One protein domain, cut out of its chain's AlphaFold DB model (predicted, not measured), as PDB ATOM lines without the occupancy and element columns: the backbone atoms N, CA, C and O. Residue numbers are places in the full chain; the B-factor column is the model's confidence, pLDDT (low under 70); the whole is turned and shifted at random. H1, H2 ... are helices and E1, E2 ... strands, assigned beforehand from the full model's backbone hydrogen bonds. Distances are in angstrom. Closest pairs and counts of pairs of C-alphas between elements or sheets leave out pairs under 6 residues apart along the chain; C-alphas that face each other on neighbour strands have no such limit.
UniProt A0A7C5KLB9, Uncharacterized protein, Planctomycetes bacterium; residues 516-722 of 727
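AT A GLANCE: This is residues 516 to 722 of the 727 residues of an uncharacterized protein of Planctomycetes bacterium (UniProt A0A7C5KLB9). Two antiparallel sheets, E1 to E6 and E7 to E11, stand as the two walls of an open V, with H2 wedged between them where they come nearest and the short H3 deep in the middle. H1 crosses the second sheet over E7 and E8, and the long tail, residues 696 to 722, crosses the opening from E11 back to E1. The printed part has 207 residues, with three named helices and eleven named strands in the order H1, E1 to E6, H2, H3, E7 to E11; each sheet's order follows the chain. The class is mixed, helices and strands. The whole is compact, with a radius of gyration of the C-alphas of 17.3 A and spans of 53 by 41 by 38 A.

HOW THE PARTS SIT: The larger sheet is a meander, each strand the antiparallel neighbour of the one before: E1, residues 546 to 555, E2, 559 to 568, E3, 573 to 580, E4, 583 to 590, E5, 593 to 598, and E6, 601 to 604. It is strongly twisted, with edge strands E1 and E6. Within hydrogen-bond range are, for instance, N 551 and O 563 of the hairpin E1 and E2, 2.8 A, and N 596 and O 603 of the hairpin E5 and E6, 2.9 A. H2, residues 607 to 618, is on this sheet at a height of 9.2 A and makes two layers with it, a helix on one face of a sheet. H2 runs across the strands, at 80 degrees to E5 on the local plane; it lies over E5 and only just over E3 and E4, with 3 of its C-alphas falling on each. The closest C-alphas of H2 and E5 are those of Ala 610 and Ala 594, 5.4 A. The second sheet is also a meander: E7, residues 632 to 642, E8, 648 to 658, E9, 661 to 669, E10, 676 to 684, and E11, 691 to 695. It is strongly twisted; the way across it turns by 73 degrees, and E7 bends by 53 degrees at residue 639. N 653 and O 636 of the hairpin E7 and E8 are 2.7 A apart, and N 683 and O 692 of the hairpin E10 and E11 2.8 A. H2 is on this sheet too, at a height of 8.7 A, over E9 and along the strands, at 17 degrees to E9 on the local plane. H3, residues 621 to 624, is on the same face as H2, over none of the strands. H1, residues 516 to 532, is on the second sheet at a height of 8.6 A and runs across the strands, at 86 degrees to E8 on the local plane; its Lys 522 and Ala 637 of E7 are the closest C-alphas, 5.2 A. Each strand of the first sheet is apart from each of the second. Every O i to N i+4 pair is within hydrogen-bond range in H1 and H2; H3 is too short for such a pair.

IN THESE COORDINATES: H1 begins at C-alpha 516, (172.579, 164.607, 196.813), and is 24.3 A long. E1 measures 27.5 A, E2 29.4 A, E7 26.2 A and E8 30.7 A. H2 measures 16.2 A. E11 ends at C-alpha 695, (147.682, 153.785, 205.722).

THE WHOLE: The farthest C-alphas, those of Glu 516 and His 600, are 54.9 A apart. The printed part has no cut. The link from H1 to E1 is long, 13 residues. Residues 720 to 721 pair antiparallel with 554 to 555 of E1. The mean pLDDT of the printed part is 71.5; 71 residues are under 70, among them 551 to 560 and 679 to 722.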
ATOM      1  N   GLU A 516     171.800 165.586 197.585       84.00
ATOM      2  CA  GLU A 516     172.579 164.607 196.813       84.00
ATOM      3  C   GLU A 516     172.499 163.193 197.414       84.00
ATOM      4  O   GLU A 516     172.203 162.229 196.707       84.00
ATOM      5  N   GLU A 517     172.641 163.071 198.738       84.06
ATOM      6  CA  GLU A 517     172.535 161.795 199.459       84.06
ATOM      7  C   GLU A 517     171.137 161.178 199.316       84.06
ATOM      8  O   GLU A 517     170.977 159.956 199.225       84.06
ATOM      9  N   TRP A 518     170.094 162.012 199.286       82.94
ATOM     10  CA  TRP A 518     168.719 161.549 199.103       82.94
ATOM     11  C   TRP A 518     168.441 161.073 197.682       82.94
ATOM     12  O   TRP A 518     167.714 160.092 197.503       82.94
ATOM     13  N   GLU A 519     169.041 161.705 196.677       85.00
ATOM     14  CA  GLU A 519     168.949 161.262 195.287       85.00
ATOM     15  C   GLU A 519     169.645 159.913 195.063       85.00
ATOM     16  O   GLU A 519     169.079 159.026 194.414       85.00
ATOM     17  N   GLU A 520     170.815 159.697 195.664       87.00
ATOM     18  CA  GLU A 520     171.488 158.394 195.636       87.00
ATOM     19  C   GLU A 520     170.673 157.314 196.349       87.00
ATOM     20  O   GLU A 520     170.418 156.241 195.790       87.00
ATOM     21  N   ARG A 521     170.173 157.609 197.556       85.62
ATOM     22  CA  ARG A 521     169.311 156.689 198.317       85.62
ATOM     23  C   ARG A 521     168.023 156.363 197.575       85.62
ATOM     24  O   ARG A 521     167.586 155.211 197.616       85.62
ATOM     25  N   LYS A 522     167.431 157.338 196.878       89.94
ATOM     26  CA  LYS A 522     166.272 157.126 196.001       89.94
ATOM     27  C   LYS A 522     166.613 156.126 194.905       89.94
ATOM     28  O   LYS A 522     165.913 155.123 194.778       89.94
ATOM     29  N   LYS A 523     167.679 156.377 194.135       89.50
ATOM     30  CA  LYS A 523     168.118 155.500 193.035       89.50
ATOM     31  C   LYS A 523     168.387 154.082 193.538       89.50
ATOM     32  O   LYS A 523     167.857 153.127 192.971       89.50
ATOM     33  N   HIS A 524     169.134 153.953 194.634       90.00
ATOM     34  CA  HIS A 524     169.467 152.667 195.240       90.00
ATOM     35  C   HIS A 524     168.218 151.911 195.715       90.00
ATOM     36  O   HIS A 524     168.000 150.767 195.321       90.00
ATOM     37  N   SER A 525     167.358 152.561 196.506       88.19
ATOM     38  CA  SER A 525     166.153 151.931 197.069       88.19
ATOM     39  C   SER A 525     165.150 151.547 195.984       88.19
ATOM     40  O   SER A 525     164.569 150.465 196.038       88.19
ATOM     41  N   LEU A 526     164.975 152.398 194.966       90.00
ATOM     42  CA  LEU A 526     164.092 152.130 193.833       90.00
ATOM     43  C   LEU A 526     164.593 150.939 193.004       90.00
ATOM     44  O   LEU A 526     163.809 150.048 192.680       90.00
ATOM     45  N   ALA A 527     165.893 150.888 192.691       89.75
ATOM     46  CA  ALA A 527     166.489 149.768 191.966       89.75
ATOM     47  C   ALA A 527     166.385 148.459 192.761       89.75
ATOM     48  O   ALA A 527     166.012 147.425 192.204       89.75
ATOM     49  N   LYS A 528     166.660 148.508 194.068       89.25
ATOM     50  CA  LYS A 528     166.566 147.349 194.959       89.25
ATOM     51  C   LYS A 528     165.132 146.827 195.055       89.25
ATOM     52  O   LYS A 528     164.921 145.625 194.931       89.25
ATOM     53  N   ALA A 529     164.150 147.719 195.183       85.62
ATOM     54  CA  ALA A 529     162.743 147.336 195.236       85.62
ATOM     55  C   ALA A 529     162.218 146.756 193.928       85.62
ATOM     56  O   ALA A 529     161.501 145.759 193.948       85.62
ATOM     57  N   ARG A 530     162.623 147.319 192.785       88.81
ATOM     58  CA  ARG A 530     162.302 146.746 191.473       88.81
ATOM     59  C   ARG A 530     162.841 145.324 191.344       88.81
ATOM     60  O   ARG A 530     162.066 144.421 191.052       88.81
ATOM     61  N   ARG A 531     164.120 145.103 191.669       84.00
ATOM     62  CA  ARG A 531     164.730 143.760 191.647       84.00
ATOM     63  C   ARG A 531     164.017 142.778 192.574       84.00
ATOM     64  O   ARG A 531     163.728 141.666 192.156       84.00
ATOM     65  N   ALA A 532     163.698 143.197 193.800       79.44
ATOM     66  CA  ALA A 532     163.008 142.354 194.779       79.44
ATOM     67  C   ALA A 532     161.607 141.909 194.315       79.44
ATOM     68  O   ALA A 532     161.101 140.888 194.772       79.44
ATOM     69  N   LEU A 533     160.992 142.662 193.400       77.06
ATOM     70  CA  LEU A 533     159.696 142.361 192.796       77.06
ATOM     71  C   LEU A 533     159.803 141.742 191.390       77.06
ATOM     72  O   LEU A 533     158.782 141.589 190.725       77.06
ATOM     73  N   GLY A 534     161.010 141.414 190.917       80.06
ATOM     74  CA  GLY A 534     161.227 140.869 189.571       80.06
ATOM     75  C   GLY A 534     161.017 141.878 188.433       80.06
ATOM     76  O   GLY A 534     160.835 141.480 187.287       80.06
ATOM     77  N   LEU A 535     161.029 143.181 188.727       81.25
ATOM     78  CA  LEU A 535     160.884 144.252 187.740       81.25
ATOM     79  C   LEU A 535     162.250 144.693 187.195       81.25
ATOM     80  O   LEU A 535     163.247 144.738 187.923       81.25
ATOM     81  N   SER A 536     162.281 145.114 185.927       80.31
ATOM     82  CA  SER A 536     163.460 145.767 185.345       80.31
ATOM     83  C   SER A 536     163.800 147.049 186.110       80.31
ATOM     84  O   SER A 536     162.921 147.838 186.459       80.31
ATOM     85  N   THR A 537     165.091 147.298 186.343       80.44
ATOM     86  CA  THR A 537     165.553 148.531 186.996       80.44
ATOM     87  C   THR A 537     165.473 149.754 186.088       80.44
ATOM     88  O   THR A 537     165.356 150.868 186.605       80.44
ATOM     89  N   SER A 538     165.483 149.549 184.770       75.56
ATOM     90  CA  SER A 538     165.482 150.605 183.754       75.56
ATOM     91  C   SER A 538     164.327 150.415 182.762       75.56
ATOM     92  O   SER A 538     163.999 149.266 182.447       75.56
ATOM     93  N   PRO A 539     163.734 151.499 182.229       67.44
ATOM     94  CA  PRO A 539     162.818 151.403 181.095       67.44
ATOM     95  C   PRO A 539     163.600 150.839 179.903       67.44
ATOM     96  O   PRO A 539     164.512 151.493 179.397       67.44
ATOM     97  N   GLN A 540     163.321 149.605 179.481       65.19
ATOM     98  CA  GLN A 540     163.928 149.077 178.257       65.19
ATOM     99  C   GLN A 540     163.062 149.508 177.074       65.19
ATOM    100  O   GLN A 540     161.841 149.321 177.098       65.19
ATOM    101  N   LYS A 541     163.679 150.051 176.015       55.31
ATOM    102  CA  LYS A 541     163.006 150.220 174.718       55.31
ATOM    103  C   LYS A 541     162.498 148.843 174.269       55.31
ATOM    104  O   LYS A 541     163.304 147.970 173.977       55.31
ATOM    105  N   GLY A 542     161.178 148.653 174.254       58.62
ATOM    106  CA  GLY A 542     160.541 147.378 173.895       58.62
ATOM    107  C   GLY A 542     160.180 146.455 175.068       58.62
ATOM    108  O   GLY A 542     159.726 145.343 174.822       58.62
ATOM    109  N   SER A 543     160.338 146.898 176.322       58.31
ATOM    110  CA  SER A 543     159.853 146.148 177.491       58.31
ATOM    111  C   SER A 543     158.341 145.913 177.456       58.31
ATOM    112  O   SER A 543     157.576 146.626 176.796       58.31
ATOM    113  N   THR A 544     157.919 144.871 178.171       58.44
ATOM    114  CA  THR A 544     156.536 144.427 178.313       58.44
ATOM    115  C   THR A 544     155.649 145.585 178.778       58.44
ATOM    116  O   THR A 544     155.605 145.926 179.954       58.44
ATOM    117  N   LYS A 545     154.895 146.183 177.847       75.19
ATOM    118  CA  LYS A 545     153.925 147.257 178.141       75.19
ATOM    119  C   LYS A 545     152.733 146.771 178.962       75.19
ATOM    120  O   LYS A 545     151.931 147.587 179.414       75.19
ATOM    121  N   THR A 546     152.608 145.455 179.127       82.56
ATOM    122  CA  THR A 546     151.510 144.822 179.839       82.56
ATOM    123  C   THR A 546     152.021 144.048 181.046       82.56
ATOM    124  O   THR A 546     152.798 143.109 180.889       82.56
ATOM    125  N   LEU A 547     151.526 144.389 182.234       84.19
ATOM    126  CA  LEU A 547     151.691 143.587 183.437       84.19
ATOM    127  C   LEU A 547     150.404 142.805 183.690       84.19
ATOM    128  O   LEU A 547     149.313 143.375 183.730       84.19
ATOM    129  N   ARG A 548     150.533 141.494 183.875       84.81
ATOM    130  CA  ARG A 548     149.436 140.632 184.304       84.81
ATOM    131  C   ARG A 548     149.810 140.026 185.635       84.81
ATOM    132  O   ARG A 548     150.941 139.593 185.810       84.81
ATOM    133  N   PHE A 549     148.868 140.018 186.559       76.12
ATOM    134  CA  PHE A 549     149.037 139.274 187.791       76.12
ATOM    135  C   PHE A 549     147.695 138.744 188.260       76.12
ATOM    136  O   PHE A 549     146.631 139.299 187.980       76.12
ATOM    137  N   GLU A 550     147.768 137.633 188.969       73.81
ATOM    138  CA  GLU A 550     146.620 136.932 189.499       73.81
ATOM    139  C   GLU A 550     146.830 136.717 190.993       73.81
ATOM    140  O   GLU A 550     147.917 136.371 191.449       73.81
ATOM    141  N   VAL A 551     145.784 136.977 191.761       68.56
ATOM    142  CA  VAL A 551     145.763 136.871 193.211       68.56
ATOM    143  C   VAL A 551     144.729 135.825 193.582       68.56
ATOM    144  O   VAL A 551     143.582 135.874 193.142       68.56
ATOM    145  N   HIS A 552     145.133 134.888 194.429       65.88
ATOM    146  CA  HIS A 552     144.243 133.927 195.064       65.88
ATOM    147  C   HIS A 552     144.268 134.166 196.574       65.88
ATOM    148  O   HIS A 552     145.300 134.518 197.143       65.88
ATOM    149  N   GLY A 553     143.137 134.003 197.252       62.69
ATOM    150  CA  GLY A 553     143.109 134.182 198.701       62.69
ATOM    151  C   GLY A 553     141.793 133.779 199.339       62.69
ATOM    152  O   GLY A 553     140.897 133.280 198.664       62.69
ATOM    153  N   LYS A 554     141.677 133.992 200.658       51.44
ATOM    154  CA  LYS A 554     140.420 133.839 201.399       51.44
ATOM    155  C   LYS A 554     140.008 135.153 202.074       51.44
ATOM    156  O   LYS A 554     140.761 135.714 202.876       51.44
ATOM    157  N   LEU A 555     138.797 135.612 201.772       51.81
ATOM    158  CA  LEU A 555     138.078 136.694 202.444       51.81
ATOM    159  C   LEU A 555     137.423 136.154 203.730       51.81
ATOM    160  O   LEU A 555     136.939 135.025 203.769       51.81
ATOM    161  N   LEU A 556     137.437 136.942 204.806       48.75
ATOM    162  CA  LEU A 556     136.885 136.612 206.130       48.75
ATOM    163  C   LEU A 556     137.299 135.212 206.628       48.75
ATOM    164  O   LEU A 556     136.492 134.440 207.139       48.75
ATOM    165  N   ALA A 557     138.576 134.871 206.422       46.91
ATOM    166  CA  ALA A 557     139.195 133.585 206.760       46.91
ATOM    167  C   ALA A 557     138.607 132.322 206.084       46.91
ATOM    168  O   ALA A 557     139.123 131.232 206.335       46.91
ATOM    169  N   SER A 558     137.597 132.423 205.208       53.69
ATOM    170  CA  SER A 558     136.905 131.233 204.674       53.69
ATOM    171  C   SER A 558     136.387 131.331 203.234       53.69
ATOM    172  O   SER A 558     136.257 130.291 202.594       53.69
ATOM    173  N   LEU A 559     136.162 132.526 202.678       52.50
ATOM    174  CA  LEU A 559     135.636 132.692 201.319       52.50
ATOM    175  C   LEU A 559     136.759 132.746 200.284       52.50
ATOM    176  O   LEU A 559     137.445 133.767 200.223       52.50
ATOM    177  N   PRO A 560     136.960 131.715 199.446       65.25
ATOM    178  CA  PRO A 560     137.957 131.795 198.395       65.25
ATOM    179  C   PRO A 560     137.600 132.917 197.415       65.25
ATOM    180  O   PRO A 560     136.446 133.052 196.993       65.25
ATOM    181  N   PHE A 561     138.601 133.704 197.043       70.12
ATOM    182  CA  PHE A 561     138.509 134.653 195.948       70.12
ATOM    183  C   PHE A 561     139.666 134.467 194.976       70.12
ATOM    184  O   PHE A 561     140.743 133.977 195.333       70.12
ATOM    185  N   GLN A 562     139.412 134.868 193.741       80.50
ATOM    186  CA  GLN A 562     140.385 134.944 192.668       80.50
ATOM    187  C   GLN A 562     140.246 136.318 192.036       80.50
ATOM    188  O   GLN A 562     139.141 136.748 191.722       80.50
ATOM    189  N   GLU A 563     141.358 136.997 191.840       77.81
ATOM    190  CA  GLU A 563     141.378 138.343 191.307       77.81
ATOM    191  C   GLU A 563     142.463 138.446 190.246       77.81
ATOM    192  O   GLU A 563     143.615 138.102 190.489       77.81
ATOM    193  N   LYS A 564     142.095 138.877 189.045       84.31
ATOM    194  CA  LYS A 564     143.017 139.009 187.917       84.31
ATOM    195  C   LYS A 564     143.144 140.470 187.555       84.31
ATOM    196  O   LYS A 564     142.132 141.133 187.353       84.31
ATOM    197  N   TRP A 565     144.375 140.930 187.412       86.00
ATOM    198  CA  TRP A 565     144.689 142.276 186.970       86.00
ATOM    199  C   TRP A 565     145.465 142.237 185.667       86.00
ATOM    200  O   TRP A 565     146.401 141.452 185.497       86.00
ATOM    201  N   ILE A 566     145.083 143.122 184.756       89.62
ATOM    202  CA  ILE A 566     145.778 143.369 183.501       89.62
ATOM    203  C   ILE A 566     145.997 144.869 183.400       89.62
ATOM    204  O   ILE A 566     145.049 145.637 183.270       89.62
ATOM    205  N   TRP A 567     147.255 145.278 183.443       90.06
ATOM    206  CA  TRP A 567     147.684 146.652 183.236       90.06
ATOM    207  C   TRP A 567     148.363 146.767 181.897       90.06
ATOM    208  O   TRP A 567     149.364 146.101 181.684       90.06
ATOM    209  N   ASP A 568     147.859 147.625 181.025       89.75
ATOM    210  CA  ASP A 568     148.535 148.047 179.806       89.75
ATOM    211  C   ASP A 568     148.950 149.512 179.966       89.75
ATOM    212  O   ASP A 568     148.147 150.443 179.838       89.75
ATOM    213  N   PHE A 569     150.229 149.709 180.277       87.81
ATOM    214  CA  PHE A 569     150.824 151.023 180.482       87.81
ATOM    215  C   PHE A 569     150.886 151.834 179.184       87.81
ATOM    216  O   PHE A 569     150.770 153.058 179.224       87.81
ATOM    217  N   GLY A 570     151.001 151.170 178.028       85.81
ATOM    218  CA  GLY A 570     151.025 151.830 176.723       85.81
ATOM    219  C   GLY A 570     149.675 152.435 176.346       85.81
ATOM    220  O   GLY A 570     149.625 153.527 175.785       85.81
ATOM    221  N   GLN A 571     148.583 151.751 176.689       87.38
ATOM    222  CA  GLN A 571     147.215 152.209 176.420       87.38
ATOM    223  C   GLN A 571     146.560 152.937 177.601       87.38
ATOM    224  O   GLN A 571     145.396 153.328 177.498       87.38
ATOM    225  N   LYS A 572     147.271 153.100 178.729       88.38
ATOM    226  CA  LYS A 572     146.705 153.584 180.004       88.38
ATOM    227  C   LYS A 572     145.433 152.817 180.389       88.38
ATOM    228  O   LYS A 572     144.452 153.401 180.852       88.38
ATOM    229  N   LYS A 573     145.441 151.508 180.142       89.62
ATOM    230  CA  LYS A 573     144.288 150.633 180.319       89.62
ATOM    231  C   LYS A 573     144.520 149.713 181.508       89.62
ATOM    232  O   LYS A 573     145.602 149.156 181.664       89.62
ATOM    233  N   VAL A 574     143.492 149.527 182.323       89.56
ATOM    234  CA  VAL A 574     143.500 148.572 183.429       89.56
ATOM    235  C   VAL A 574     142.216 147.762 183.438       89.56
ATOM    236  O   VAL A 574     141.122 148.310 183.315       89.56
ATOM    237  N   GLU A 575     142.350 146.453 183.595       91.00
ATOM    238  CA  GLU A 575     141.242 145.525 183.783       91.00
ATOM    239  C   GLU A 575     141.437 144.744 185.080       91.00
ATOM    240  O   GLU A 575     142.518 144.217 185.341       91.00
ATOM    241  N   GLU A 576     140.371 144.662 185.864       87.38
ATOM    242  CA  GLU A 576     140.239 143.852 187.069       87.38
ATOM    243  C   GLU A 576     139.130 142.829 186.813       87.38
ATOM    244  O   GLU A 576     138.035 143.173 186.365       87.38
ATOM    245  N   GLU A 577     139.376 141.564 187.128       87.69
ATOM    246  CA  GLU A 577     138.340 140.546 187.231       87.69
ATOM    247  C   GLU A 577     138.398 139.901 188.612       87.69
ATOM    248  O   GLU A 577     139.281 139.091 188.885       87.69
ATOM    249  N   LEU A 578     137.419 140.218 189.452       79.12
ATOM    250  CA  LEU A 578     137.240 139.655 190.780       79.12
ATOM    251  C   LEU A 578     136.168 138.559 190.751       79.12
ATOM    252  O   LEU A 578     135.037 138.760 190.301       79.12
ATOM    253  N   ARG A 579     136.519 137.389 191.272       78.75
ATOM    254  CA  ARG A 579     135.633 136.245 191.473       78.75
ATOM    255  C   ARG A 579     135.581 135.919 192.952       78.75
ATOM    256  O   ARG A 579     136.595 135.564 193.548       78.75
ATOM    257  N   ILE A 580     134.389 136.009 193.528       69.44
ATOM    258  CA  ILE A 580     134.113 135.598 194.907       69.44
ATOM    259  C   ILE A 580     132.885 134.696 194.859       69.44
ATOM    260  O   ILE A 580     131.834 135.099 194.352       69.44
ATOM    261  N   LEU A 581     133.008 133.473 195.382       73.00
ATOM    262  CA  LEU A 581     131.978 132.436 195.248       73.00
ATOM    263  C   LEU A 581     131.628 132.192 193.765       73.00
ATOM    264  O   LEU A 581     132.473 131.738 193.000       73.00
ATOM    265  N   LYS A 582     130.386 132.490 193.360       69.38
ATOM    266  CA  LYS A 582     129.891 132.387 191.976       69.38
ATOM    267  C   LYS A 582     129.718 133.745 191.292       69.38
ATOM    268  O   LYS A 582     129.312 133.777 190.139       69.38
ATOM    269  N   THR A 583     129.992 134.842 191.996       62.62
ATOM    270  CA  THR A 583     129.813 136.197 191.466       62.62
ATOM    271  C   THR A 583     131.073 136.618 190.724       62.62
ATOM    272  O   THR A 583     132.179 136.495 191.266       62.62
ATOM    273  N   ARG A 584     130.910 137.140 189.507       81.50
ATOM    274  CA  ARG A 584     132.001 137.671 188.690       81.50
ATOM    275  C   ARG A 584     131.835 139.175 188.512       81.50
ATOM    276  O   ARG A 584     130.868 139.632 187.912       81.50
ATOM    277  N   ILE A 585     132.811 139.936 188.992       78.25
ATOM    278  CA  ILE A 585     132.873 141.389 188.840       78.25
ATOM    279  C   ILE A 585     134.047 141.703 187.923       78.25
ATOM    280  O   ILE A 585     135.179 141.333 188.216       78.25
ATOM    281  N   ARG A 586     133.788 142.375 186.807       88.62
ATOM    282  CA  ARG A 586     134.820 142.864 185.892       88.62
ATOM    283  C   ARG A 586     134.793 144.374 185.873       88.62
ATOM    284  O   ARG A 586     133.757 144.951 185.563       88.62
ATOM    285  N   ARG A 587     135.922 145.011 186.144       86.88
ATOM    286  CA  ARG A 587     136.082 146.453 185.981       86.88
ATOM    287  C   ARG A 587     137.119 146.720 184.919       86.88
ATOM    288  O   ARG A 587     138.110 146.006 184.807       86.88
ATOM    289  N   SER A 588     136.887 147.740 184.115       91.62
ATOM    290  CA  SER A 588     137.868 148.204 183.151       91.62
ATOM    291  C   SER A 588     137.906 149.716 183.123       91.62
ATOM    292  O   SER A 588     136.890 150.382 183.304       91.62
ATOM    293  N   PHE A 589     139.095 150.258 182.910       91.19
ATOM    294  CA  PHE A 589     139.342 151.669 182.667       91.19
ATOM    295  C   PHE A 589     140.284 151.771 181.477       91.19
ATOM    296  O   PHE A 589     141.241 151.004 181.371       91.19
ATOM    297  N   GLY A 590     140.020 152.709 180.575       88.19
ATOM    298  CA  GLY A 590     140.892 152.996 179.446       88.19
ATOM    299  C   GLY A 590     140.333 154.119 178.572       88.19
ATOM    300  O   GLY A 590     139.429 154.838 178.998       88.19
ATOM    301  N   PRO A 591     140.804 154.246 177.319       84.25
ATOM    302  CA  PRO A 591     140.395 155.326 176.414       84.25
ATOM    303  C   PRO A 591     138.887 155.388 176.129       84.25
ATOM    304  O   PRO A 591     138.361 156.439 175.790       84.25
ATOM    305  N   LYS A 592     138.176 154.261 176.276       84.81
ATOM    306  CA  LYS A 592     136.718 154.159 176.076       84.81
ATOM    307  C   LYS A 592     135.903 154.466 177.344       84.81
ATOM    308  O   LYS A 592     134.724 154.109 177.409       84.81
ATOM    309  N   GLY A 593     136.528 155.079 178.348       86.69
ATOM    310  CA  GLY A 593     135.953 155.314 179.669       86.69
ATOM    311  C   GLY A 593     136.092 154.108 180.596       86.69
ATOM    312  O   GLY A 593     136.797 153.138 180.293       86.69
ATOM    313  N   ALA A 594     135.416 154.179 181.740       87.19
ATOM    314  CA  ALA A 594     135.439 153.133 182.749       87.19
ATOM    315  C   ALA A 594     134.100 152.403 182.841       87.19
ATOM    316  O   ALA A 594     133.031 153.003 182.713       87.19
ATOM    317  N   ARG A 595     134.153 151.085 183.024       90.62
ATOM    318  CA  ARG A 595     132.983 150.205 183.015       90.62
ATOM    319  C   ARG A 595     133.092 149.166 184.118       90.62
ATOM    320  O   ARG A 595     134.178 148.673 184.405       90.62
ATOM    321  N   GLU A 596     131.953 148.804 184.689       86.38
ATOM    322  CA  GLU A 596     131.806 147.684 185.616       86.38
ATOM    323  C   GLU A 596     130.767 146.715 185.050       86.38
ATOM    324  O   GLU A 596     129.684 147.121 184.632       86.38
ATOM    325  N   VAL A 597     131.111 145.432 185.014       83.94
ATOM    326  CA  VAL A 597     130.231 144.339 184.615       83.94
ATOM    327  C   VAL A 597     130.087 143.396 185.800       83.94
ATOM    328  O   VAL A 597     131.064 142.781 186.228       83.94
ATOM    329  N   LEU A 598     128.871 143.290 186.325       75.69
ATOM    330  CA  LEU A 598     128.490 142.343 187.365       75.69
ATOM    331  C   LEU A 598     127.684 141.222 186.708       75.69
ATOM    332  O   LEU A 598     126.548 141.436 186.289       75.69
ATOM    333  N   ASP A 599     128.287 140.042 186.591       75.31
ATOM    334  CA  ASP A 599     127.740 138.893 185.865       75.31
ATOM    335  C   ASP A 599     127.344 139.249 184.409       75.31
ATOM    336  O   ASP A 599     128.210 139.280 183.532       75.31
ATOM    337  N   HIS A 600     126.065 139.551 184.147       75.88
ATOM    338  CA  HIS A 600     125.541 139.940 182.825       75.88
ATOM    339  C   HIS A 600     125.150 141.422 182.716       75.88
ATOM    340  O   HIS A 600     124.762 141.877 181.641       75.88
ATOM    341  N   GLN A 601     125.233 142.183 183.807       68.19
ATOM    342  CA  GLN A 601     124.826 143.586 183.849       68.19
ATOM    343  C   GLN A 601     126.048 144.491 183.718       68.19
ATOM    344  O   GLN A 601     126.956 144.430 184.542       68.19
ATOM    345  N   ALA A 602     126.066 145.338 182.690       85.88
ATOM    346  CA  ALA A 602     127.124 146.316 182.464       85.88
ATOM    347  C   ALA A 602     126.642 147.727 182.814       85.88
ATOM    348  O   ALA A 602     125.540 148.121 182.438       85.88
ATOM    349  N   ARG A 603     127.497 148.509 183.475       86.69
ATOM    350  CA  ARG A 603     127.300 149.945 183.688       86.69
ATOM    351  C   ARG A 603     128.570 150.726 183.376       86.69
ATOM    352  O   ARG A 603     129.683 150.233 183.574       86.69
ATOM    353  N   THR A 604     128.401 151.958 182.914       88.44
ATOM    354  CA  THR A 604     129.490 152.937 182.829       88.44
ATOM    355  C   THR A 604     129.713 153.531 184.216       88.44
ATOM    356  O   THR A 604     128.748 153.857 184.906       88.44
ATOM    357  N   LEU A 605     130.971 153.634 184.640       75.69
ATOM    358  CA  LEU A 605     131.337 154.282 185.897       75.69
ATOM    359  C   LEU A 605     131.361 155.799 185.700       75.69
ATOM    360  O   LEU A 605     131.831 156.279 184.667       75.69
ATOM    361  N   GLY A 606     130.868 156.550 186.686       72.56
ATOM    362  CA  GLY A 606     131.015 158.008 186.693       72.56
ATOM    363  C   GLY A 606     132.487 158.426 186.786       72.56
ATOM    364  O   GLY A 606     133.328 157.627 187.187       72.56
ATOM    365  N   GLU A 607     132.810 159.679 186.460       74.69
ATOM    366  CA  GLU A 607     134.192 160.199 186.461       74.69
ATOM    367  C   GLU A 607     134.923 159.931 187.789       74.69
ATOM    368  O   GLU A 607     135.956 159.267 187.805       74.69
ATOM    369  N   LEU A 608     134.312 160.297 188.920       65.06
ATOM    370  CA  LEU A 608     134.871 160.041 190.255       65.06
ATOM    371  C   LEU A 608     135.014 158.542 190.578       65.06
ATOM    372  O   LEU A 608     135.952 158.133 191.263       65.06
ATOM    373  N   GLU A 609     134.087 157.698 190.109       61.75
ATOM    374  CA  GLU A 609     134.172 156.242 190.303       61.75
ATOM    375  C   GLU A 609     135.313 155.645 189.471       61.75
ATOM    376  O   GLU A 609     136.050 154.783 189.954       61.75
ATOM    377  N   ALA A 610     135.480 156.126 188.237       75.75
ATOM    378  CA  ALA A 610     136.546 155.749 187.322       75.75
ATOM    379  C   ALA A 610     137.923 156.116 187.890       75.75
ATOM    380  O   ALA A 610     138.836 155.288 187.892       75.75
ATOM    381  N   GLU A 611     138.055 157.332 188.419       72.62
ATOM    382  CA  GLU A 611     139.262 157.818 189.084       72.62
ATOM    383  C   GLU A 611     139.566 157.029 190.354       72.62
ATOM    384  O   GLU A 611     140.698 156.591 190.543       72.62
ATOM    385  N   SER A 612     138.560 156.782 191.201       67.50
ATOM    386  CA  SER A 612     138.725 155.978 192.415       67.50
ATOM    387  C   SER A 612     139.159 154.546 192.091       67.50
ATOM    388  O   SER A 612     139.984 153.973 192.810       67.50
ATOM    389  N   TYR A 613     138.618 153.954 191.026       75.00
ATOM    390  CA  TYR A 613     139.020 152.632 190.550       75.00
ATOM    391  C   TYR A 613     140.467 152.638 190.035       75.00
ATOM    392  O   TYR A 613     141.282 151.835 190.494       75.00
ATOM    393  N   LEU A 614     140.824 153.588 189.163       80.81
ATOM    394  CA  LEU A 614     142.184 153.729 188.640       80.81
ATOM    395  C   LEU A 614     143.199 153.992 189.762       80.81
ATOM    396  O   LEU A 614     144.269 153.385 189.787       80.81
ATOM    397  N   GLN A 615     142.850 154.843 190.728       77.81
ATOM    398  CA  GLN A 615     143.661 155.103 191.911       77.81
ATOM    399  C   GLN A 615     143.860 153.826 192.730       77.81
ATOM    400  O   GLN A 615     144.992 153.512 193.078       77.81
ATOM    401  N   SER A 616     142.800 153.058 192.995       70.00
ATOM    402  CA  SER A 616     142.894 151.787 193.735       70.00
ATOM    403  C   SER A 616     143.791 150.781 193.025       70.00
ATOM    404  O   SER A 616     144.555 150.068 193.660       70.00
ATOM    405  N   GLY A 617     143.761 150.758 191.700       77.00
ATOM    406  CA  GLY A 617     144.698 149.969 190.930       77.00
ATOM    407  C   GLY A 617     146.154 150.463 191.060       77.00
ATOM    408  O   GLY A 617     147.080 149.668 191.242       77.00
ATOM    409  N   LEU A 618     146.358 151.781 190.997       82.38
ATOM    410  CA  LEU A 618     147.680 152.405 191.025       82.38
ATOM    411  C   LEU A 618     148.413 152.241 192.347       82.38
ATOM    412  O   LEU A 618     149.634 152.266 192.318       82.38
ATOM    413  N   LEU A 619     147.738 152.078 193.489       77.38
ATOM    414  CA  LEU A 619     148.457 151.956 194.766       77.38
ATOM    415  C   LEU A 619     149.077 150.564 194.972       77.38
ATOM    416  O   LEU A 619     149.687 150.336 196.017       77.38
ATOM    417  N   ASN A 620     148.945 149.631 194.021       77.44
ATOM    418  CA  ASN A 620     149.664 148.362 194.066       77.44
ATOM    419  C   ASN A 620     151.175 148.621 193.853       77.44
ATOM    420  O   ASN A 620     151.554 149.160 192.814       77.44
ATOM    421  N   PRO A 621     152.065 148.234 194.786       82.75
ATOM    422  CA  PRO A 621     153.514 148.394 194.655       82.75
ATOM    423  C   PRO A 621     154.132 147.886 193.347       82.75
ATOM    424  O   PRO A 621     155.062 148.528 192.869       82.75
ATOM    425  N   LEU A 622     153.623 146.807 192.736       82.19
ATOM    426  CA  LEU A 622     154.096 146.360 191.415       82.19
ATOM    427  C   LEU A 622     153.836 147.417 190.339       82.19
ATOM    428  O   LEU A 622     154.676 147.644 189.474       82.19
ATOM    429  N   ILE A 623     152.692 148.091 190.430       87.06
ATOM    430  CA  ILE A 623     152.272 149.144 189.511       87.06
ATOM    431  C   ILE A 623     153.010 150.450 189.813       87.06
ATOM    432  O   ILE A 623     153.532 151.073 188.892       87.06
ATOM    433  N   LEU A 624     153.126 150.850 191.085       87.81
ATOM    434  CA  LEU A 624     153.881 152.048 191.486       87.81
ATOM    435  C   LEU A 624     155.364 151.968 191.129       87.81
ATOM    436  O   LEU A 624     155.977 152.978 190.799       87.81
ATOM    437  N   LEU A 625     155.969 150.787 191.241       89.00
ATOM    438  CA  LEU A 625     157.396 150.611 190.986       89.00
ATOM    439  C   LEU A 625     157.696 150.290 189.520       89.00
ATOM    440  O   LEU A 625     158.872 150.299 189.145       89.00
ATOM    441  N   HIS A 626     156.671 150.062 188.690       89.06
ATOM    442  CA  HIS A 626     156.845 149.776 187.270       89.06
ATOM    443  C   HIS A 626     157.552 150.946 186.560       89.06
ATOM    444  O   HIS A 626     157.140 152.098 186.728       89.06
ATOM    445  N   PRO A 627     158.622 150.697 185.780       86.50
ATOM    446  CA  PRO A 627     159.393 151.762 185.135       86.50
ATOM    447  C   PRO A 627     158.577 152.575 184.127       86.50
ATOM    448  O   PRO A 627     158.800 153.775 184.016       86.50
ATOM    449  N   ASP A 628     157.609 151.943 183.460       86.00
ATOM    450  CA  ASP A 628     156.797 152.573 182.410       86.00
ATOM    451  C   ASP A 628     155.443 153.104 182.896       86.00
ATOM    452  O   ASP A 628     154.555 153.346 182.083       86.00
ATOM    453  N   ASN A 629     155.231 153.249 184.208       89.00
ATOM    454  CA  ASN A 629     153.950 153.736 184.714       89.00
ATOM    455  C   ASN A 629     153.723 155.210 184.301       89.00
ATOM    456  O   ASN A 629     154.373 156.105 184.850       89.00
ATOM    457  N   PRO A 630     152.769 155.498 183.395       87.88
ATOM    458  CA  PRO A 630     152.616 156.819 182.793       87.88
ATOM    459  C   PRO A 630     151.871 157.803 183.701       87.88
ATOM    460  O   PRO A 630     151.698 158.966 183.340       87.88
ATOM    461  N   PHE A 631     151.376 157.335 184.847       89.31
ATOM    462  CA  PHE A 631     150.680 158.161 185.826       89.31
ATOM    463  C   PHE A 631     151.647 158.768 186.846       89.31
ATOM    464  O   PHE A 631     151.249 159.668 187.580       89.31
ATOM    465  N   ILE A 632     152.906 158.315 186.901       91.25
ATOM    466  CA  ILE A 632     153.919 158.841 187.819       91.25
ATOM    467  C   ILE A 632     154.597 160.054 187.179       91.25
ATOM    468  O   ILE A 632     155.370 159.916 186.236       91.25
ATOM    469  N   LYS A 633     154.348 161.248 187.729       91.38
ATOM    470  CA  LYS A 633     155.033 162.486 187.326       91.38
ATOM    471  C   LYS A 633     156.448 162.551 187.894       91.38
ATOM    472  O   LYS A 633     157.399 162.832 187.175       91.38
ATOM    473  N   THR A 634     156.587 162.318 189.200       91.38
ATOM    474  CA  THR A 634     157.872 162.399 189.905       91.38
ATOM    475  C   THR A 634     157.956 161.384 191.041       91.38
ATOM    476  O   THR A 634     156.942 160.958 191.606       91.38
ATOM    477  N   ILE A 635     159.192 161.007 191.380       89.94
ATOM    478  CA  ILE A 635     159.531 160.175 192.538       89.94
ATOM    479  C   ILE A 635     160.595 160.915 193.350       89.94
ATOM    480  O   ILE A 635     161.621 161.326 192.800       89.94
ATOM    481  N   GLN A 636     160.369 161.060 194.652       88.19
ATOM    482  CA  GLN A 636     161.276 161.720 195.593       88.19
ATOM    483  C   GLN A 636     161.559 160.799 196.781       88.19
ATOM    484  O   GLN A 636     160.653 160.117 197.256       88.19
ATOM    485  N   ALA A 637     162.788 160.778 197.297       84.50
ATOM    486  CA  ALA A 637     163.019 160.218 198.626       84.50
ATOM    487  C   ALA A 637     162.602 161.263 199.665       84.50
ATOM    488  O   ALA A 637     163.075 162.393 199.636       84.50
ATOM    489  N   GLN A 638     161.677 160.899 200.547       79.12
ATOM    490  CA  GLN A 638     161.118 161.819 201.539       79.12
ATOM    491  C   GLN A 638     161.842 161.723 202.887       79.12
ATOM    492  O   GLN A 638     161.845 162.691 203.640       79.12
ATOM    493  N   GLY A 639     162.422 160.566 203.218       81.56
ATOM    494  CA  GLY A 639     163.087 160.371 204.502       81.56
ATOM    495  C   GLY A 639     163.290 158.909 204.892       81.56
ATOM    496  O   GLY A 639     163.095 157.992 204.088       81.56
ATOM    497  N   ARG A 640     163.650 158.703 206.163       77.25
ATOM    498  CA  ARG A 640     163.720 157.397 206.837       77.25
ATOM    499  C   ARG A 640     162.641 157.334 207.919       77.25
ATOM    500  O   ARG A 640     162.334 158.339 208.548       77.25
ATOM    501  N   ILE A 641     162.058 156.162 208.136       73.31
ATOM    502  CA  ILE A 641     161.036 155.923 209.157       73.31
ATOM    503  C   ILE A 641     161.481 154.747 210.023       73.31
ATOM    504  O   ILE A 641     161.685 153.660 209.490       73.31
ATOM    505  N   ARG A 642     161.588 154.942 211.343       72.00
ATOM    506  CA  ARG A 642     161.951 153.888 212.302       72.00
ATOM    507  C   ARG A 642     160.723 153.278 212.969       72.00
ATOM    508  O   ARG A 642     160.110 153.912 213.818       72.00
ATOM    509  N   LEU A 643     160.363 152.056 212.603       66.62
ATOM    510  CA  LEU A 643     159.255 151.305 213.196       66.62
ATOM    511  C   LEU A 643     159.496 151.014 214.690       66.62
ATOM    512  O   LEU A 643     160.631 151.030 215.166       66.62
ATOM    513  N   LYS A 644     158.421 150.709 215.432       59.34
ATOM    514  CA  LYS A 644     158.483 150.408 216.878       59.34
ATOM    515  C   LYS A 644     159.369 149.202 217.194       59.34
ATOM    516  O   LYS A 644     159.949 149.149 218.269       59.34
ATOM    517  N   GLU A 645     159.511 148.269 216.255       63.47
ATOM    518  CA  GLU A 645     160.402 147.112 216.377       63.47
ATOM    519  C   GLU A 645     161.881 147.446 216.080       63.47
ATOM    520  O   GLU A 645     162.689 146.541 215.899       63.47
ATOM    521  N   GLY A 646     162.243 148.730 215.953       70.75
ATOM    522  CA  GLY A 646     163.605 149.186 215.650       70.75
ATOM    523  C   GLY A 646     164.001 149.094 214.171       70.75
ATOM    524  O   GLY A 646     165.091 149.525 213.807       70.75
ATOM    525  N   LYS A 647     163.125 148.568 213.304       73.38
ATOM    526  CA  LYS A 647     163.375 148.459 211.859       73.38
ATOM    527  C   LYS A 647     163.236 149.797 211.159       73.38
ATOM    528  O   LYS A 647     162.275 150.524 211.382       73.38
ATOM    529  N   ASP A 648     164.135 150.069 210.232       81.50
ATOM    530  CA  ASP A 648     164.149 151.314 209.484       81.50
ATOM    531  C   ASP A 648     163.655 151.127 208.044       81.50
ATOM    532  O   ASP A 648     163.974 150.136 207.400       81.50
ATOM    533  N   LEU A 649     162.879 152.083 207.530       83.75
ATOM    534  CA  LEU A 649     162.353 152.103 206.162       83.75
ATOM    535  C   LEU A 649     162.783 153.379 205.438       83.75
ATOM    536  O   LEU A 649     162.763 154.452 206.035       83.75
ATOM    537  N   ILE A 650     163.079 153.292 204.144       86.56
ATOM    538  CA  ILE A 650     163.247 154.449 203.256       86.56
ATOM    539  C   ILE A 650     161.904 154.789 202.624       86.56
ATOM    540  O   ILE A 650     161.266 153.932 202.021       86.56
ATOM    541  N   LEU A 651     161.461 156.037 202.744       86.50
ATOM    542  CA  LEU A 651     160.187 156.471 202.189       86.50
ATOM    543  C   LEU A 651     160.374 157.079 200.791       86.50
ATOM    544  O   LEU A 651     160.994 158.134 200.654       86.50
ATOM    545  N   LEU A 652     159.793 156.453 199.768       88.75
ATOM    546  CA  LEU A 652     159.678 157.016 198.422       88.75
ATOM    547  C   LEU A 652     158.303 157.648 198.227       88.75
ATOM    548  O   LEU A 652     157.291 156.973 198.377       88.75
ATOM    549  N   ARG A 653     158.257 158.925 197.863       89.31
ATOM    550  CA  ARG A 653     157.039 159.663 197.536       89.31
ATOM    551  C   ARG A 653     156.847 159.729 196.025       89.31
ATOM    552  O   ARG A 653     157.686 160.266 195.311       89.31
ATOM    553  N   PHE A 654     155.715 159.224 195.570       90.81
ATOM    554  CA  PHE A 654     155.224 159.228 194.203       90.81
ATOM    555  C   PHE A 654     154.187 160.336 194.047       90.81
ATOM    556  O   PHE A 654     153.239 160.438 194.835       90.81
ATOM    557  N   HIS A 655     154.362 161.152 193.015       89.56
ATOM    558  CA  HIS A 655     153.367 162.119 192.574       89.56
ATOM    559  C   HIS A 655     152.628 161.531 191.378       89.56
ATOM    560  O   HIS A 655     153.226 161.321 190.322       89.56
ATOM    561  N   LEU A 656     151.346 161.235 191.569       88.75
ATOM    562  CA  LEU A 656     150.483 160.618 190.573       88.75
ATOM    563  C   LEU A 656     149.565 161.662 189.939       88.75
ATOM    564  O   LEU A 656     149.024 162.514 190.644       88.75
ATOM    565  N   ALA A 657     149.348 161.554 188.632       87.81
ATOM    566  CA  ALA A 657     148.389 162.363 187.890       87.81
ATOM    567  C   ALA A 657     147.304 161.472 187.293       87.81
ATOM    568  O   ALA A 657     147.552 160.733 186.342       87.81
ATOM    569  N   ILE A 658     146.111 161.536 187.879       79.88
ATOM    570  CA  ILE A 658     144.951 160.727 187.512       79.88
ATOM    571  C   ILE A 658     143.874 161.706 187.046       79.88
ATOM    572  O   ILE A 658     143.133 162.248 187.859       79.88
ATOM    573  N   GLY A 659     143.852 162.003 185.744       77.88
ATOM    574  CA  GLY A 659     142.989 163.063 185.213       77.88
ATOM    575  C   GLY A 659     143.315 164.429 185.853       77.88
ATOM    576  O   GLY A 659     144.496 164.789 185.894       77.88
ATOM    577  N   PRO A 660     142.318 165.187 186.351       72.25
ATOM    578  CA  PRO A 660     142.528 166.448 187.067       72.25
ATOM    579  C   PRO A 660     143.067 166.264 188.496       72.25
ATOM    580  O   PRO A 660     143.522 167.230 189.110       72.25
ATOM    581  N   ILE A 661     143.026 165.048 189.049       69.44
ATOM    582  CA  ILE A 661     143.426 164.795 190.433       69.44
ATOM    583  C   ILE A 661     144.928 164.522 190.512       69.44
ATOM    584  O   ILE A 661     145.448 163.534 189.985       69.44
ATOM    585  N   GLU A 662     145.626 165.358 191.278       79.12
ATOM    586  CA  GLU A 662     146.978 165.059 191.737       79.12
ATOM    587  C   GLU A 662     146.934 164.304 193.065       79.12
ATOM    588  O   GLU A 662     146.420 164.789 194.073       79.12
ATOM    589  N   SER A 663     147.506 163.103 193.079       79.38
ATOM    590  CA  SER A 663     147.598 162.268 194.276       79.38
ATOM    591  C   SER A 663     149.047 162.112 194.714       79.38
ATOM    592  O   SER A 663     149.949 161.950 193.894       79.38
ATOM    593  N   LYS A 664     149.286 162.125 196.027       83.25
ATOM    594  CA  LYS A 664     150.609 161.866 196.608       83.25
ATOM    595  C   LYS A 664     150.565 160.559 197.386       83.25
ATOM    596  O   LYS A 664     149.749 160.401 198.296       83.25
ATOM    597  N   VAL A 665     151.451 159.641 197.024       83.62
ATOM    598  CA  VAL A 665     151.544 158.300 197.606       83.62
ATOM    599  C   VAL A 665     152.961 158.104 198.106       83.62
ATOM    600  O   VAL A 665     153.899 158.357 197.369       83.62
ATOM    601  N   SER A 666     153.143 157.651 199.334       85.00
ATOM    602  CA  SER A 666     154.453 157.345 199.892       85.00
ATOM    603  C   SER A 666     154.575 155.853 200.185       85.00
ATOM    604  O   SER A 666     153.728 155.278 200.861       85.00
ATOM    605  N   LEU A 667     155.644 155.223 199.708       85.75
ATOM    606  CA  LEU A 667     155.964 153.816 199.908       85.75
ATOM    607  C   LEU A 667     157.227 153.689 200.765       85.75
ATOM    608  O   LEU A 667     158.298 154.141 200.374       85.75
ATOM    609  N   GLY A 668     157.104 153.068 201.933       85.81
ATOM    610  CA  GLY A 668     158.222 152.658 202.771       85.81
ATOM    611  C   GLY A 668     158.836 151.364 202.249       85.81
ATOM    612  O   GLY A 668     158.148 150.345 202.175       85.81
ATOM    613  N   ILE A 669     160.119 151.412 201.922       85.69
ATOM    614  CA  ILE A 669     160.935 150.315 201.409       85.69
ATOM    615  C   ILE A 669     161.914 149.897 202.496       85.69
ATOM    616  O   ILE A 669     162.562 150.735 203.121       85.69
ATOM    617  N   ASP A 670     162.020 148.596 202.722       84.94
ATOM    618  CA  ASP A 670     163.045 148.024 203.583       84.94
ATOM    619  C   ASP A 670     164.420 148.176 202.904       84.94
ATOM    620  O   ASP A 670     164.611 147.645 201.806       84.94
ATOM    621  N   PRO A 671     165.368 148.917 203.502       85.19
ATOM    622  CA  PRO A 671     166.659 149.181 202.883       85.19
ATOM    623  C   PRO A 671     167.497 147.910 202.719       85.19
ATOM    624  O   PRO A 671     168.320 147.861 201.808       85.19
ATOM    625  N   ASP A 672     167.271 146.873 203.529       83.69
ATOM    626  CA  ASP A 672     168.075 145.648 203.551       83.69
ATOM    627  C   ASP A 672     167.584 144.642 202.511       83.69
ATOM    628  O   ASP A 672     168.385 144.032 201.803       83.69
ATOM    629  N   THR A 673     166.268 144.530 202.339       82.31
ATOM    630  CA  THR A 673     165.657 143.560 201.409       82.31
ATOM    631  C   THR A 673     165.157 144.181 200.106       82.31
ATOM    632  O   THR A 673     164.925 143.467 199.137       82.31
ATOM    633  N   GLY A 674     164.968 145.501 200.056       83.38
ATOM    634  CA  GLY A 674     164.276 146.187 198.961       83.38
ATOM    635  C   GLY A 674     162.765 145.960 198.946       83.38
ATOM    636  O   GLY A 674     162.066 146.557 198.136       83.38
ATOM    637  N   LEU A 675     162.219 145.122 199.827       81.38
ATOM    638  CA  LEU A 675     160.796 144.820 199.801       81.38
ATOM    639  C   LEU A 675     159.981 146.052 200.233       81.38
ATOM    640  O   LEU A 675     160.312 146.687 201.242       81.38
ATOM    641  N   PRO A 676     158.889 146.392 199.524       80.31
ATOM    642  CA  PRO A 676     157.911 147.348 200.028       80.31
ATOM    643  C   PRO A 676     157.391 146.856 201.379       80.31
ATOM    644  O   PRO A 676     157.108 145.676 201.525       80.31
ATOM    645  N   ARG A 677     157.255 147.722 202.383       72.12
ATOM    646  CA  ARG A 677     156.744 147.348 203.718       72.12
ATOM    647  C   ARG A 677     155.534 148.155 204.145       72.12
ATOM    648  O   ARG A 677     154.735 147.665 204.939       72.12
ATOM    649  N   ARG A 678     155.412 149.387 203.648       70.56
ATOM    650  CA  ARG A 678     154.380 150.332 204.071       70.56
ATOM    651  C   ARG A 678     153.953 151.221 202.917       70.56
ATOM    652  O   ARG A 678     154.798 151.641 202.144       70.56
ATOM    653  N   LEU A 679     152.674 151.555 202.829       68.50
ATOM    654  CA  LEU A 679     152.144 152.491 201.847       68.50
ATOM    655  C   LEU A 679     151.212 153.470 202.549       68.50
ATOM    656  O   LEU A 679     150.402 153.083 203.393       68.50
ATOM    657  N   LEU A 680     151.385 154.742 202.228       68.44
ATOM    658  CA  LEU A 680     150.645 155.871 202.749       68.44
ATOM    659  C   LEU A 680     150.106 156.634 201.548       68.44
ATOM    660  O   LEU A 680     150.859 156.938 200.631       68.44
ATOM    661  N   TYR A 681     148.832 156.979 201.539       67.75
ATOM    662  CA  TYR A 681     148.291 157.859 200.508       67.75
ATOM    663  C   TYR A 681     147.220 158.753 201.091       67.75
ATOM    664  O   TYR A 681     146.646 158.470 202.139       67.75
ATOM    665  N   GLN A 682     146.977 159.858 200.407       60.69
ATOM    666  CA  GLN A 682     145.916 160.783 200.745       60.69
ATOM    667  C   GLN A 682     144.828 160.694 199.679       60.69
ATOM    668  O   GLN A 682     145.109 160.921 198.505       60.69
ATOM    669  N   ALA A 683     143.607 160.345 200.082       53.78
ATOM    670  CA  ALA A 683     142.447 160.287 199.199       53.78
ATOM    671  C   ALA A 683     141.426 161.364 199.588       53.78
ATOM    672  O   ALA A 683     141.154 161.530 200.783       53.78
ATOM    673  N   PRO A 684     140.831 162.086 198.627       46.19
ATOM    674  CA  PRO A 684     139.653 162.896 198.905       46.19
ATOM    675  C   PRO A 684     138.514 161.998 199.411       46.19
ATOM    676  O   PRO A 684     138.325 160.875 198.942       46.19
ATOM    677  N   SER A 685     137.771 162.461 200.417       41.12
ATOM    678  CA  SER A 685     136.569 161.757 200.867       41.12
ATOM    679  C   SER A 685     135.472 161.910 199.807       41.12
ATOM    680  O   SER A 685     135.196 163.047 199.420       41.12
ATOM    681  N   PRO A 686     134.803 160.828 199.362       39.31
ATOM    682  CA  PRO A 686     133.647 160.954 198.480       39.31
ATOM    683  C   PRO A 686     132.606 161.887 199.120       39.31
ATOM    684  O   PRO A 686     132.195 161.656 200.256       39.31
ATOM    685  N   GLY A 687     132.232 162.969 198.427       38.09
ATOM    686  CA  GLY A 687     131.222 163.930 198.893       38.09
ATOM    687  C   GLY A 687     131.678 164.978 199.922       38.09
ATOM    688  O   GLY A 687     130.825 165.637 200.508       38.09
ATOM    689  N   GLY A 688     132.985 165.171 200.162       40.44
ATOM    690  CA  GLY A 688     133.468 166.198 201.096       40.44
ATOM    691  C   GLY A 688     134.767 166.887 200.667       40.44
ATOM    692  O   GLY A 688     135.613 166.294 200.012       40.44
ATOM    693  N   SER A 689     134.978 168.129 201.117       31.77
ATOM    694  CA  SER A 689     136.192 168.932 200.858       31.77
ATOM    695  C   SER A 689     137.448 168.462 201.617       31.77
ATOM    696  O   SER A 689     138.480 169.130 201.608       31.77
ATOM    697  N   ARG A 690     137.376 167.327 202.324       39.91
ATOM    698  CA  ARG A 690     138.431 166.855 203.230       39.91
ATOM    699  C   ARG A 690     139.247 165.721 202.617       39.91
ATOM    700  O   ARG A 690     138.705 164.700 202.196       39.91
ATOM    701  N   VAL A 691     140.567 165.876 202.676       40.84
ATOM    702  CA  VAL A 691     141.560 164.858 202.318       40.84
ATOM    703  C   VAL A 691     141.775 163.909 203.508       40.84
ATOM    704  O   VAL A 691     142.059 164.343 204.628       40.84
ATOM    705  N   ARG A 692     141.626 162.598 203.302       42.69
ATOM    706  CA  ARG A 692     141.941 161.549 204.284       42.69
ATOM    707  C   ARG A 692     143.311 160.952 203.993       42.69
ATOM    708  O   ARG A 692     143.509 160.406 202.916       42.69
ATOM    709  N   THR A 693     144.223 160.978 204.963       41.84
ATOM    710  CA  THR A 693     145.418 160.120 204.937       41.84
ATOM    711  C   THR A 693     145.003 158.699 205.307       41.84
ATOM    712  O   THR A 693     144.391 158.487 206.350       41.84
ATOM    713  N   ILE A 694     145.309 157.733 204.452       49.41
ATOM    714  CA  ILE A 694     144.999 156.319 204.635       49.41
ATOM    715  C   ILE A 694     146.329 155.546 204.603       49.41
ATOM    716  O   ILE A 694     147.170 155.742 203.722       49.41
ATOM    717  N   TYR A 695     146.525 154.675 205.593       48.84
ATOM    718  CA  TYR A 695     147.682 153.785 205.722       48.84
ATOM    719  C   TYR A 695     147.275 152.390 205.259       48.84
ATOM    720  O   TYR A 695     146.263 151.875 205.723       48.84
ATOM    721  N   LEU A 696     148.036 151.769 204.359       53.38
ATOM    722  CA  LEU A 696     147.569 150.554 203.679       53.38
ATOM    723  C   LEU A 696     148.470 149.332 203.788       53.38
ATOM    724  O   LEU A 696     148.094 148.288 203.279       53.38
ATOM    725  N   LEU A 697     149.630 149.394 204.441       49.91
ATOM    726  CA  LEU A 697     150.498 148.213 204.521       49.91
ATOM    727  C   LEU A 697     151.157 148.084 205.897       49.91
ATOM    728  O   LEU A 697     151.831 149.010 206.352       49.91
ATOM    729  N   GLN A 698     150.970 146.920 206.531       42.84
ATOM    730  CA  GLN A 698     151.756 146.462 207.675       42.84
ATOM    731  C   GLN A 698     152.134 144.974 207.517       42.84
ATOM    732  O   GLN A 698     151.280 144.128 207.277       42.84
ATOM    733  N   GLU A 699     153.439 144.723 207.683       39.00
ATOM    734  CA  GLU A 699     154.181 143.460 207.838       39.00
ATOM    735  C   GLU A 699     153.988 142.327 206.805       39.00
ATOM    736  O   GLU A 699     153.127 141.454 206.915       39.00
ATOM    737  N   TYR A 700     154.966 142.219 205.900       42.09
ATOM    738  CA  TYR A 700     155.318 140.967 205.230       42.09
ATOM    739  C   TYR A 700     156.100 140.109 206.242       42.09
ATOM    740  O   TYR A 700     157.333 140.122 206.253       42.09
ATOM    741  N   ARG A 701     155.402 139.430 207.158       33.09
ATOM    742  CA  ARG A 701     156.009 138.357 207.959       33.09
ATOM    743  C   ARG A 701     155.826 137.035 207.268       33.09
ATOM    744  O   ARG A 701     154.769 136.756 206.703       33.09
ATOM    745  N   MET A 702     156.911 136.283 207.256       35.59
ATOM    746  CA  MET A 702     157.065 135.274 206.257       35.59
ATOM    747  C   MET A 702     158.218 134.350 206.638       35.59
ATOM    748  O   MET A 702     159.375 134.745 206.553       35.59
ATOM    749  N   GLU A 703     157.881 133.144 207.098       29.94
ATOM    750  CA  GLU A 703     158.857 132.068 207.256       29.94
ATOM    751  C   GLU A 703     159.197 131.411 205.893       29.94
ATOM    752  O   GLU A 703     160.330 130.963 205.774       29.94
ATOM    753  N   LYS A 704     158.319 131.375 204.848       29.11
ATOM    754  CA  LYS A 704     158.558 130.640 203.553       29.11
ATOM    755  C   LYS A 704     157.671 130.991 202.283       29.11
ATOM    756  O   LYS A 704     156.849 130.185 201.890       29.11
ATOM    757  N   GLY A 705     157.823 132.118 201.563       33.75
ATOM    758  CA  GLY A 705     156.944 132.633 200.441       33.75
ATOM    759  C   GLY A 705     156.426 134.128 200.412       33.75
ATOM    760  O   GLY A 705     155.589 134.546 201.205       33.75
ATOM    761  N   ILE A 706     156.859 134.980 199.465       32.38
ATOM    762  CA  ILE A 706     156.527 136.437 199.389       32.38
ATOM    763  C   ILE A 706     155.001 136.716 199.420       32.38
ATOM    764  O   ILE A 706     154.277 136.352 198.497       32.38
ATOM    765  N   ARG A 707     154.495 137.437 200.435       37.34
ATOM    766  CA  ARG A 707     153.118 137.977 200.424       37.34
ATOM    767  C   ARG A 707     153.068 139.234 199.570       37.34
ATOM    768  O   ARG A 707     153.554 140.254 200.022       37.34
ATOM    769  N   PHE A 708     152.481 139.209 198.381       37.66
ATOM    770  CA  PHE A 708     152.290 140.448 197.626       37.66
ATOM    771  C   PHE A 708     151.211 141.333 198.271       37.66
ATOM    772  O   PHE A 708     150.299 140.830 198.933       37.66
ATOM    773  N   PRO A 709     151.322 142.658 198.109       36.94
ATOM    774  CA  PRO A 709     150.315 143.605 198.559       36.94
ATOM    775  C   PRO A 709     148.976 143.252 197.909       36.94
ATOM    776  O   PRO A 709     148.859 143.198 196.686       36.94
ATOM    777  N   HIS A 710     147.980 142.985 198.749       35.22
ATOM    778  CA  HIS A 710     146.596 142.838 198.325       35.22
ATOM    779  C   HIS A 710     146.179 144.059 197.497       35.22
ATOM    780  O   HIS A 710     146.573 145.189 197.800       35.22
ATOM    781  N   THR A 711     145.343 143.843 196.489       35.38
ATOM    782  CA  THR A 711     144.550 144.908 195.882       35.38
ATOM    783  C   THR A 711     143.859 145.717 196.975       35.38
ATOM    784  O   THR A 711     143.412 145.176 197.991       35.38
ATOM    785  N   LEU A 712     143.831 147.034 196.807       36.94
ATOM    786  CA  LEU A 712     143.481 147.961 197.868       36.94
ATOM    787  C   LEU A 712     141.990 148.005 198.125       36.94
ATOM    788  O   LEU A 712     141.273 148.872 197.639       36.94
ATOM    789  N   PHE A 713     141.547 147.109 198.991       38.72
ATOM    790  CA  PHE A 713     140.353 147.322 199.784       38.72
ATOM    791  C   PHE A 713     140.787 147.950 201.114       38.72
ATOM    792  O   PHE A 713     141.705 147.456 201.766       38.72
ATOM    793  N   ARG A 714     140.167 149.082 201.482       34.94
ATOM    794  CA  ARG A 714     140.380 149.826 202.743       34.94
ATOM    795  C   ARG A 714     140.605 148.852 203.922       34.94
ATOM    796  O   ARG A 714     139.694 148.113 204.284       34.94
ATOM    797  N   PHE A 715     141.816 148.821 204.487       40.69
ATOM    798  CA  PHE A 715     142.228 147.775 205.436       40.69
ATOM    799  C   PHE A 715     141.805 148.043 206.883       40.69
ATOM    800  O   PHE A 715     142.025 149.130 207.409       40.69
ATOM    801  N   ASP A 716     141.355 146.973 207.544       30.84
ATOM    802  CA  ASP A 716     141.477 146.759 208.988       30.84
ATOM    803  C   ASP A 716     141.958 145.315 209.244       30.84
ATOM    804  O   ASP A 716     141.626 144.389 208.492       30.84
ATOM    805  N   ARG A 717     142.772 145.103 210.290       32.66
ATOM    806  CA  ARG A 717     143.423 143.811 210.609       32.66
ATOM    807  C   ARG A 717     142.424 142.637 210.682       32.66
ATOM    808  O   ARG A 717     141.368 142.730 211.303       32.66
ATOM    809  N   GLY A 718     142.823 141.483 210.133       33.75
ATOM    810  CA  GLY A 718     142.200 140.173 210.398       33.75
ATOM    811  C   GLY A 718     141.104 139.710 209.431       33.75
ATOM    812  O   GLY A 718     140.624 138.590 209.576       33.75
ATOM    813  N   ALA A 719     140.724 140.515 208.434       33.38
ATOM    814  CA  ALA A 719     139.674 140.147 207.479       33.38
ATOM    815  C   ALA A 719     140.137 139.219 206.337       33.38
ATOM    816  O   ALA A 719     139.295 138.700 205.619       33.38
ATOM    817  N   TYR A 720     141.440 138.973 206.162       40.62
ATOM    818  CA  TYR A 720     141.968 138.174 205.048       40.62
ATOM    819  C   TYR A 720     143.081 137.223 205.510       40.62
ATOM    820  O   TYR A 720     143.902 137.576 206.360       40.62
ATOM    821  N   ARG A 721     143.120 136.015 204.934       39.22
ATOM    822  CA  ARG A 721     144.244 135.060 205.013       39.22
ATOM    823  C   ARG A 721     144.421 134.427 203.628       39.22
ATOM    824  O   ARG A 721     143.446 133.943 203.065       39.22
ATOM    825  N   GLY A 722     145.627 134.421 203.065       37.56
ATOM    826  CA  GLY A 722     145.863 133.824 201.746       37.56
ATOM    827  C   GLY A 722     147.341 133.672 201.399       37.56
ATOM    828  O   GLY A 722     148.188 134.361 201.971       37.56
TER     829      GLY A 722